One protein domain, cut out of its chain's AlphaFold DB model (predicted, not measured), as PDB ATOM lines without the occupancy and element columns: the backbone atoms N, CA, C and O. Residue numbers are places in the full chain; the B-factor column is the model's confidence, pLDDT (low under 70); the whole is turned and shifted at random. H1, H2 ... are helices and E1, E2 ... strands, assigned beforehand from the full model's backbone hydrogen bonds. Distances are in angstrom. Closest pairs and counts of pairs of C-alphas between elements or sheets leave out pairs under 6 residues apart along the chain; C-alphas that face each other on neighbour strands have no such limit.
ATOM      1  N   ILE A 166      26.665  31.880 -44.168       85.94
ATOM      2  CA  ILE A 166      26.902  31.416 -45.525       85.94
ATOM      3  C   ILE A 166      28.412  31.465 -45.709       85.94
ATOM      4  O   ILE A 166      28.999  32.546 -45.776       85.94
ATOM      5  N   THR A 167      29.040  30.295 -45.744       86.94
ATOM      6  CA  THR A 167      30.500  30.196 -45.795       86.94
ATOM      7  C   THR A 167      31.052  30.765 -47.098       86.94
ATOM      8  O   THR A 167      30.395  30.749 -48.143       86.94
ATOM      9  N   THR A 168      32.311  31.189 -47.068       86.00
ATOM     10  CA  THR A 168      33.040  31.636 -48.262       86.00
ATOM     11  C   THR A 168      33.040  30.566 -49.352       86.00
ATOM     12  O   THR A 168      32.830  30.872 -50.523       86.00
ATOM     13  N   ALA A 169      33.183  29.290 -48.973       86.06
ATOM     14  CA  ALA A 169      33.110  28.165 -49.904       86.06
ATOM     15  C   ALA A 169      31.732  28.051 -50.582       86.06
ATOM     16  O   ALA A 169      31.664  27.782 -51.781       86.06
ATOM     17  N   ALA A 170      30.637  28.294 -49.849       87.19
ATOM     18  CA  ALA A 170      29.290  28.292 -50.417       87.19
ATOM     19  C   ALA A 170      29.091  29.450 -51.412       87.19
ATOM     20  O   ALA A 170      28.549  29.238 -52.495       87.19
ATOM     21  N   LEU A 171      29.580  30.653 -51.092       88.62
ATOM     22  CA  LEU A 171      29.537  31.799 -52.013       88.62
ATOM     23  C   LEU A 171      30.369  31.545 -53.278       88.62
ATOM     24  O   LEU A 171      29.890  31.773 -54.391       88.62
ATOM     25  N   GLN A 172      31.578  30.998 -53.123       89.75
ATOM     26  CA  GLN A 172      32.461  30.634 -54.235       89.75
ATOM     27  C   GLN A 172      31.847  29.556 -55.134       89.75
ATOM     28  O   GLN A 172      31.914  29.680 -56.356       89.75
ATOM     29  N   ALA A 173      31.204  28.535 -54.558       89.31
ATOM     30  CA  ALA A 173      30.518  27.488 -55.319       89.31
ATOM     31  C   ALA A 173      29.363  28.040 -56.175       89.31
ATOM     32  O   ALA A 173      29.086  27.521 -57.259       89.31
ATOM     33  N   LEU A 174      28.715  29.117 -55.720       90.38
ATOM     34  CA  LEU A 174      27.688  29.834 -56.480       90.38
ATOM     35  C   LEU A 174      28.279  30.849 -57.474       90.38
ATOM     36  O   LEU A 174      27.573  31.309 -58.371       90.38
ATOM     37  N   GLY A 175      29.575  31.156 -57.376       89.19
ATOM     38  CA  GLY A 175      30.242  32.183 -58.179       89.19
ATOM     39  C   GLY A 175      29.876  33.608 -57.753       89.19
ATOM     40  O   GLY A 175      29.938  34.528 -58.567       89.19
ATOM     41  N   ILE A 176      29.460  33.796 -56.499       87.81
ATOM     42  CA  ILE A 176      29.022  35.087 -55.964       87.81
ATOM     43  C   ILE A 176      30.225  35.791 -55.338       87.81
ATOM     44  O   ILE A 176      30.669  35.438 -54.251       87.81
ATOM     45  N   ASN A 177      30.720  36.822 -56.024       78.94
ATOM     46  CA  ASN A 177      31.749  37.733 -55.528       78.94
ATOM     47  C   ASN A 177      31.119  39.117 -55.352       78.94
ATOM     48  O   ASN A 177      31.067  39.906 -56.295       78.94
ATOM     49  N   ALA A 178      30.592  39.393 -54.164       70.81
ATOM     50  CA  ALA A 178      29.939  40.658 -53.853       70.81
ATOM     51  C   ALA A 178      30.656  41.346 -52.688       70.81
ATOM     52  O   ALA A 178      30.976  40.711 -51.690       70.81
ATOM     53  N   THR A 179      30.899  42.649 -52.826       72.88
ATOM     54  CA  THR A 179      31.445  43.514 -51.766       72.88
ATOM     55  C   THR A 179      30.350  44.156 -50.915       72.88
ATOM     56  O   THR A 179      30.641  44.754 -49.883       72.88
ATOM     57  N   ASP A 180      29.094  44.031 -51.347       87.25
ATOM     58  CA  ASP A 180      27.912  44.523 -50.654       87.25
ATOM     59  C   ASP A 180      27.076  43.352 -50.129       87.25
ATOM     60  O   ASP A 180      26.754  42.412 -50.861       87.25
ATOM     61  N   THR A 181      26.709  43.426 -48.850       87.50
ATOM     62  CA  THR A 181      25.960  42.378 -48.154       87.50
ATOM     63  C   THR A 181      24.582  42.172 -48.782       87.50
ATOM     64  O   THR A 181      24.198  41.035 -49.043       87.50
ATOM     65  N   ALA A 182      23.831  43.240 -49.069       88.44
ATOM     66  CA  ALA A 182      22.470  43.115 -49.591       88.44
ATOM     67  C   ALA A 182      22.453  42.488 -50.996       88.44
ATOM     68  O   ALA A 182      21.652  41.586 -51.264       88.44
ATOM     69  N   ALA A 183      23.376  42.905 -51.866       89.19
ATOM     70  CA  ALA A 183      23.555  42.346 -53.201       89.19
ATOM     71  C   ALA A 183      23.973  40.868 -53.161       89.19
ATOM     72  O   ALA A 183      23.415  40.056 -53.903       89.19
ATOM     73  N   ALA A 184      24.901  40.502 -52.270       90.88
ATOM     74  CA  ALA A 184      25.327  39.115 -52.087       90.88
ATOM     75  C   ALA A 184      24.144  38.214 -51.702       90.88
ATOM     76  O   ALA A 184      23.924  37.165 -52.306       90.88
ATOM     77  N   LEU A 185      23.335  38.660 -50.738       92.31
ATOM     78  CA  LEU A 185      22.159  37.927 -50.279       92.31
ATOM     79  C   LEU A 185      21.107  37.785 -51.379       92.31
ATOM     80  O   LEU A 185      20.560  36.701 -51.565       92.31
ATOM     81  N   ALA A 186      20.843  38.854 -52.135       92.19
ATOM     82  CA  ALA A 186      19.917  38.810 -53.265       92.19
ATOM     83  C   ALA A 186      20.367  37.810 -54.339       92.19
ATOM     84  O   ALA A 186      19.540  37.047 -54.843       92.19
ATOM     85  N   ALA A 187      21.669  37.757 -54.632       92.94
ATOM     86  CA  ALA A 187      22.234  36.783 -55.559       92.94
ATOM     87  C   ALA A 187      22.062  35.339 -55.055       92.94
ATOM     88  O   ALA A 187      21.633  34.481 -55.823       92.94
ATOM     89  N   VAL A 188      22.308  35.078 -53.764       93.06
ATOM     90  CA  VAL A 188      22.103  33.744 -53.168       93.06
ATOM     91  C   VAL A 188      20.635  33.319 -53.250       93.06
ATOM     92  O   VAL A 188      20.342  32.180 -53.603       93.06
ATOM     93  N   VAL A 189      19.701  34.222 -52.939       91.62
ATOM     94  CA  VAL A 189      18.261  33.915 -52.962       91.62
ATOM     95  C   VAL A 189      17.765  33.597 -54.375       91.62
ATOM     96  O   VAL A 189      16.916  32.718 -54.536       91.62
ATOM     97  N   ALA A 190      18.298  34.286 -55.386       91.69
ATOM     98  CA  ALA A 190      17.932  34.086 -56.786       91.69
ATOM     99  C   ALA A 190      18.533  32.809 -57.406       91.69
ATOM    100  O   ALA A 190      18.004  32.311 -58.403       91.69
ATOM    101  N   ASP A 191      19.615  32.266 -56.840       91.00
ATOM    102  CA  ASP A 191      20.303  31.104 -57.398       91.00
ATOM    103  C   ASP A 191      19.611  29.785 -57.016       91.00
ATOM    104  O   ASP A 191      19.539  29.381 -55.854       91.00
ATOM    105  N   THR A 192      19.117  29.059 -58.017       85.69
ATOM    106  CA  THR A 192      18.437  27.770 -57.821       85.69
ATOM    107  C   THR A 192      19.385  26.629 -57.455       85.69
ATOM    108  O   THR A 192      18.912  25.589 -56.990       85.69
ATOM    109  N   ARG A 193      20.700  26.812 -57.634       88.25
ATOM    110  CA  ARG A 193      21.743  25.867 -57.207       88.25
ATOM    111  C   ARG A 193      22.047  25.985 -55.716       88.25
ATOM    112  O   ARG A 193      22.647  25.067 -55.164       88.25
ATOM    113  N   ALA A 194      21.652  27.088 -55.071       86.31
ATOM    114  CA  ALA A 194      21.855  27.271 -53.642       86.31
ATOM    115  C   ALA A 194      21.105  26.195 -52.850       86.31
ATOM    116  O   ALA A 194      19.912  25.948 -53.059       86.31
ATOM    117  N   GLU A 195      21.812  25.568 -51.910       85.81
ATOM    118  CA  GLU A 195      21.202  24.630 -50.974       85.81
ATOM    119  C   GLU A 195      20.080  25.312 -50.181       85.81
ATOM    120  O   GLU A 195      20.073  26.529 -49.972       85.81
ATOM    121  N   SER A 196      19.106  24.524 -49.725       84.69
ATOM    122  CA  SER A 196      17.929  25.064 -49.036       84.69
ATOM    123  C   SER A 196      18.304  25.817 -47.760       84.69
ATOM    124  O   SER A 196      17.725  26.862 -47.475       84.69
ATOM    125  N   GLU A 197      19.295  25.310 -47.032       83.88
ATOM    126  CA  GLU A 197      19.883  25.902 -45.835       83.88
ATOM    127  C   GLU A 197      20.545  27.253 -46.144       83.88
ATOM    128  O   GLU A 197      20.242  28.248 -45.489       83.88
ATOM    129  N   VAL A 198      21.373  27.312 -47.194       87.44
ATOM    130  CA  VAL A 198      22.061  28.535 -47.642       87.44
ATOM    131  C   VAL A 198      21.052  29.598 -48.082       87.44
ATOM    132  O   VAL A 198      21.136  30.757 -47.674       87.44
ATOM    133  N   ARG A 199      20.040  29.202 -48.859       89.50
ATOM    134  CA  ARG A 199      18.975  30.107 -49.303       89.50
ATOM    135  C   ARG A 199      18.114  30.605 -48.140       89.50
ATOM    136  O   ARG A 199      17.747  31.776 -48.112       89.50
ATOM    137  N   ALA A 200      17.791  29.740 -47.179       87.06
ATOM    138  CA  ALA A 200      17.037  30.132 -45.990       87.06
ATOM    139  C   ALA A 200      17.832  31.091 -45.093       87.06
ATOM    140  O   ALA A 200      17.254  32.056 -44.592       87.06
ATOM    141  N   ALA A 201      19.141  30.864 -44.932       86.94
ATOM    142  CA  ALA A 201      20.034  31.788 -44.238       86.94
ATOM    143  C   ALA A 201      20.066  33.154 -44.939       86.94
ATOM    144  O   ALA A 201      19.941  34.183 -44.274       86.94
ATOM    145  N   ALA A 202      20.128  33.173 -46.275       90.25
ATOM    146  CA  ALA A 202      20.123  34.414 -47.043       90.25
ATOM    147  C   ALA A 202      18.812  35.204 -46.892       90.25
ATOM    148  O   ALA A 202      18.848  36.403 -46.622       90.25
ATOM    149  N   LEU A 203      17.657  34.533 -46.984       89.56
ATOM    150  CA  LEU A 203      16.347  35.147 -46.725       89.56
ATOM    151  C   LEU A 203      16.258  35.709 -45.304       89.56
ATOM    152  O   LEU A 203      15.789  36.821 -45.095       89.56
ATOM    153  N   LEU A 204      16.752  34.959 -44.317       87.19
ATOM    154  CA  LEU A 204      16.752  35.405 -42.929       87.19
ATOM    155  C   LEU A 204      17.618  36.659 -42.722       87.19
ATOM    156  O   LEU A 204      17.242  37.556 -41.969       87.19
ATOM    157  N   MET A 205      18.777  36.723 -43.374       88.25
ATOM    158  CA  MET A 205      19.643  37.900 -43.358       88.25
ATOM    159  C   MET A 205      18.988  39.095 -44.065       88.25
ATOM    160  O   MET A 205      19.101  40.216 -43.574       88.25
ATOM    161  N   GLN A 206      18.260  38.877 -45.166       90.38
ATOM    162  CA  GLN A 206      17.488  39.936 -45.828       90.38
ATOM    163  C   GLN A 206      16.389  40.496 -44.920       90.38
ATOM    164  O   GLN A 206      16.293  41.715 -44.790       90.38
ATOM    165  N   ASP A 207      15.625  39.633 -44.240       87.31
ATOM    166  CA  ASP A 207      14.620  40.056 -43.253       87.31
ATOM    167  C   ASP A 207      15.264  40.938 -42.167       87.31
ATOM    168  O   ASP A 207      14.732  41.982 -41.795       87.31
ATOM    169  N   ALA A 208      16.438  40.536 -41.669       85.06
ATOM    170  CA  ALA A 208      17.145  41.260 -40.617       85.06
ATOM    171  C   ALA A 208      17.705  42.619 -41.075       85.06
ATOM    172  O   ALA A 208      17.783  43.540 -40.261       85.06
ATOM    173  N   LEU A 209      18.087  42.749 -42.351       86.75
ATOM    174  CA  LEU A 209      18.480  44.028 -42.952       86.75
ATOM    175  C   LEU A 209      17.272  44.945 -43.198       86.75
ATOM    176  O   LEU A 209      17.394  46.157 -43.034       86.75
ATOM    177  N   ALA A 210      16.122  44.380 -43.577       87.88
ATOM    178  CA  ALA A 210      14.893  45.132 -43.829       87.88
ATOM    179  C   ALA A 210      14.225  45.631 -42.535       87.88
ATOM    180  O   ALA A 210      13.699  46.743 -42.498       87.88
ATOM    181  N   GLU A 211      14.274  44.832 -41.467       85.19
ATOM    182  CA  GLU A 211      13.724  45.157 -40.147       85.19
ATOM    183  C   GLU A 211      14.837  45.180 -39.082       85.19
ATOM    184  O   GLU A 211      14.944  44.262 -38.261       85.19
ATOM    185  N   PRO A 212      15.702  46.211 -39.062       79.19
ATOM    186  CA  PRO A 212      16.804  46.272 -38.112       79.19
ATOM    187  C   PRO A 212      16.286  46.311 -36.670       79.19
ATOM    188  O   PRO A 212      15.374  47.060 -36.321       79.19
ATOM    189  N   ALA A 213      16.898  45.503 -35.805       77.00
ATOM    190  CA  ALA A 213      16.577  45.445 -34.385       77.00
ATOM    191  C   ALA A 213      17.861  45.340 -33.562       77.00
ATOM    192  O   ALA A 213      18.836  44.739 -34.004       77.00
ATOM    193  N   TRP A 214      17.847  45.872 -32.336       79.38
ATOM    194  CA  TRP A 214      19.030  45.920 -31.463       79.38
ATOM    195  C   TRP A 214      19.673  44.547 -31.205       79.38
ATOM    196  O   TRP A 214      20.870  44.464 -30.959       79.38
ATOM    197  N   TYR A 215      18.890  43.469 -31.288       73.50
ATOM    198  CA  TYR A 215      19.328  42.099 -31.034       73.50
ATOM    199  C   TYR A 215      19.830  41.360 -32.284       73.50
ATOM    200  O   TYR A 215      20.075  40.155 -32.185       73.50
ATOM    201  N   GLN A 216      19.937  42.006 -33.455       81.75
ATOM    202  CA  GLN A 216      20.397  41.360 -34.688       81.75
ATOM    203  C   GLN A 216      21.323  42.235 -35.541       81.75
ATOM    204  O   GLN A 216      21.144  43.445 -35.630       81.75
ATOM    205  N   ARG A 217      22.310  41.609 -36.191       82.31
ATOM    206  CA  ARG A 217      23.255  42.276 -37.101       82.31
ATOM    207  C   ARG A 217      23.681  41.326 -38.214       82.31
ATOM    208  O   ARG A 217      23.997  40.177 -37.920       82.31
ATOM    209  N   VAL A 218      23.718  41.809 -39.454       86.19
ATOM    210  CA  VAL A 218      24.202  41.066 -40.628       86.19
ATOM    211  C   VAL A 218      25.476  41.721 -41.148       86.19
ATOM    212  O   VAL A 218      25.560  42.947 -41.161       86.19
ATOM    213  N   GLY A 219      26.445  40.923 -41.585       84.81
ATOM    214  CA  GLY A 219      27.654  41.427 -42.233       84.81
ATOM    215  C   GLY A 219      28.531  40.315 -42.795       84.81
ATOM    216  O   GLY A 219      28.157  39.142 -42.757       84.81
ATOM    217  N   PHE A 220      29.693  40.699 -43.318       81.38
ATOM    218  CA  PHE A 220      30.720  39.746 -43.727       81.38
ATOM    219  C   PHE A 220      31.484  39.206 -42.515       81.38
ATOM    220  O   PHE A 220      31.707  39.937 -41.548       81.38
ATOM    221  N   THR A 221      31.878  37.935 -42.573       82.69
ATOM    222  CA  THR A 221      32.853  37.352 -41.643       82.69
ATOM    223  C   THR A 221      34.275  37.693 -42.084       82.69
ATOM    224  O   THR A 221      34.497  38.058 -43.241       82.69
ATOM    225  N   ASP A 222      35.247  37.551 -41.178       76.62
ATOM    226  CA  ASP A 222      36.666  37.809 -41.475       76.62
ATOM    227  C   ASP A 222      37.189  36.939 -42.634       76.62
ATOM    228  O   ASP A 222      38.024  37.380 -43.422       76.62
ATOM    229  N   ASP A 223      36.632  35.734 -42.792       78.31
ATOM    230  CA  ASP A 223      36.979  34.790 -43.859       78.31
ATOM    231  C   ASP A 223      36.261  35.085 -45.196       78.31
ATOM    232  O   ASP A 223      36.434  34.350 -46.175       78.31
ATOM    233  N   GLY A 224      35.447  36.144 -45.267       79.56
ATOM    234  CA  GLY A 224      34.722  36.567 -46.473       79.56
ATOM    235  C   GLY A 224      33.369  35.880 -46.702       79.56
ATOM    236  O   GLY A 224      32.801  36.006 -47.789       79.56
ATOM    237  N   GLY A 225      32.846  35.160 -45.708       85.38
ATOM    238  CA  GLY A 225      31.476  34.640 -45.694       85.38
ATOM    239  C   GLY A 225      30.465  35.707 -45.268       85.38
ATOM    240  O   GLY A 225      30.826  36.851 -45.012       85.38
ATOM    241  N   LEU A 226      29.186  35.348 -45.160       86.06
ATOM    242  CA  LEU A 226      28.130  36.220 -44.622       86.06
ATOM    243  C   LEU A 226      27.584  35.631 -43.334       86.06
ATOM    244  O   LEU A 226      27.235  34.457 -43.321       86.06
ATOM    245  N   ALA A 227      27.429  36.436 -42.288       85.25
ATOM    246  CA  ALA A 227      26.882  35.985 -41.016       85.25
ATOM    247  C   ALA A 227      25.774  36.893 -40.479       85.25
ATOM    248  O   ALA A 227      25.760  38.108 -40.678       85.25
ATOM    249  N   LEU A 228      24.848  36.277 -39.744       82.75
ATOM    250  CA  LEU A 228      23.842  36.946 -38.935       82.75
ATOM    251  C   LEU A 228      24.125  36.659 -37.457       82.75
ATOM    252  O   LEU A 228      24.015  35.526 -36.986       82.75
ATOM    253  N   HIS A 229      24.389  37.706 -36.685       76.81
ATOM    254  CA  HIS A 229      24.511  37.653 -35.229       76.81
ATOM    255  C   HIS A 229      23.141  37.905 -34.579       76.81
ATOM    256  O   HIS A 229      22.382  38.753 -35.043       76.81
ATOM    257  N   HIS A 230      22.750  37.106 -33.570       75.19
ATOM    258  CA  HIS A 230      21.493  37.268 -32.814       75.19
ATOM    259  C   HIS A 230      21.790  37.199 -31.334       75.19
ATOM    260  O   HIS A 230      22.426  36.248 -30.882       75.19
ATOM    261  N   GLN A 231      21.140  38.069 -30.580       70.69
ATOM    262  CA  GLN A 231      21.124  37.993 -29.127       70.69
ATOM    263  C   GLN A 231      19.877  37.266 -28.580       70.69
ATOM    264  O   GLN A 231      19.841  36.933 -27.402       70.69
ATOM    265  N   LEU A 232      18.859  36.981 -29.414       75.50
ATOM    266  CA  LEU A 232      17.570  36.377 -28.999       75.50
ATOM    267  C   LEU A 232      17.072  35.229 -29.901       75.50
ATOM    268  O   LEU A 232      16.019  35.369 -30.529       75.50
TER     269      LEU A 232
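Overview. This is residues 166 to 232 of the 548 residues of the protein "HNHc domain-containing protein" of Hydrogenophaga sp. A37 (UniProt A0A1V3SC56). A two-stranded hairpin, E1 and E2, has one face covered by the longest helix, H3, while H2 folds back against H3 and meets the hairpin with its first residues. H1 sits at one end of the domain, near H2 but loosely placed. The printed part has 67 residues, with three named helices and then two named strands in the order H1, H2, H3, E1, E2; the sheet, E1 - E2, is antiparallel and the class is mixed, helices and strands. The whole is compact, with a radius of gyration of the C-alphas of 11.2 A and spans of 32 by 23 by 18 A.

Along the chain. H1, residues 168 to 174, begins at C-alpha 168 (33.040, 31.636, -48.262) and is 10.0 A long. H2, residues 181 to 190, measures 14.4 A. H3, residues 196 to 210, measures 21.0 A. E1, residues 216 to 220, spans 13.8 A, and E2, residues 226 to 230, spans 13.6 A, ending at C-alpha 230 (21.493, 37.268, -32.814).

Arrangement. H1 is close to H2 but not clearly touching, the closest C-alphas being those of Leu 174 and Val 188 at 7.6 A. H1 and E1 are apart. H2 and H3 touch and form a helical hairpin, opposite ways at a steep tilt of 42 degrees; their closest C-alphas, of Leu 185 and Ala 202, are 5.2 A apart. The closest C-alphas of H3 and E1 are those of Met 205 and Val 218, 6.2 A apart. E1 and E2 form an antiparallel hairpin, with N 219 and O 227 at 3.0 A, within hydrogen-bond range. In H1, H2 and H3 every O i to N i+4 pair is within this range.

Size, cuts and confidence. The C-alphas farthest apart, of Arg 193 and Trp 214, are 32.7 A apart. The printed part has no cut, no link is long, and no printed residue is under 70 in pLDDT.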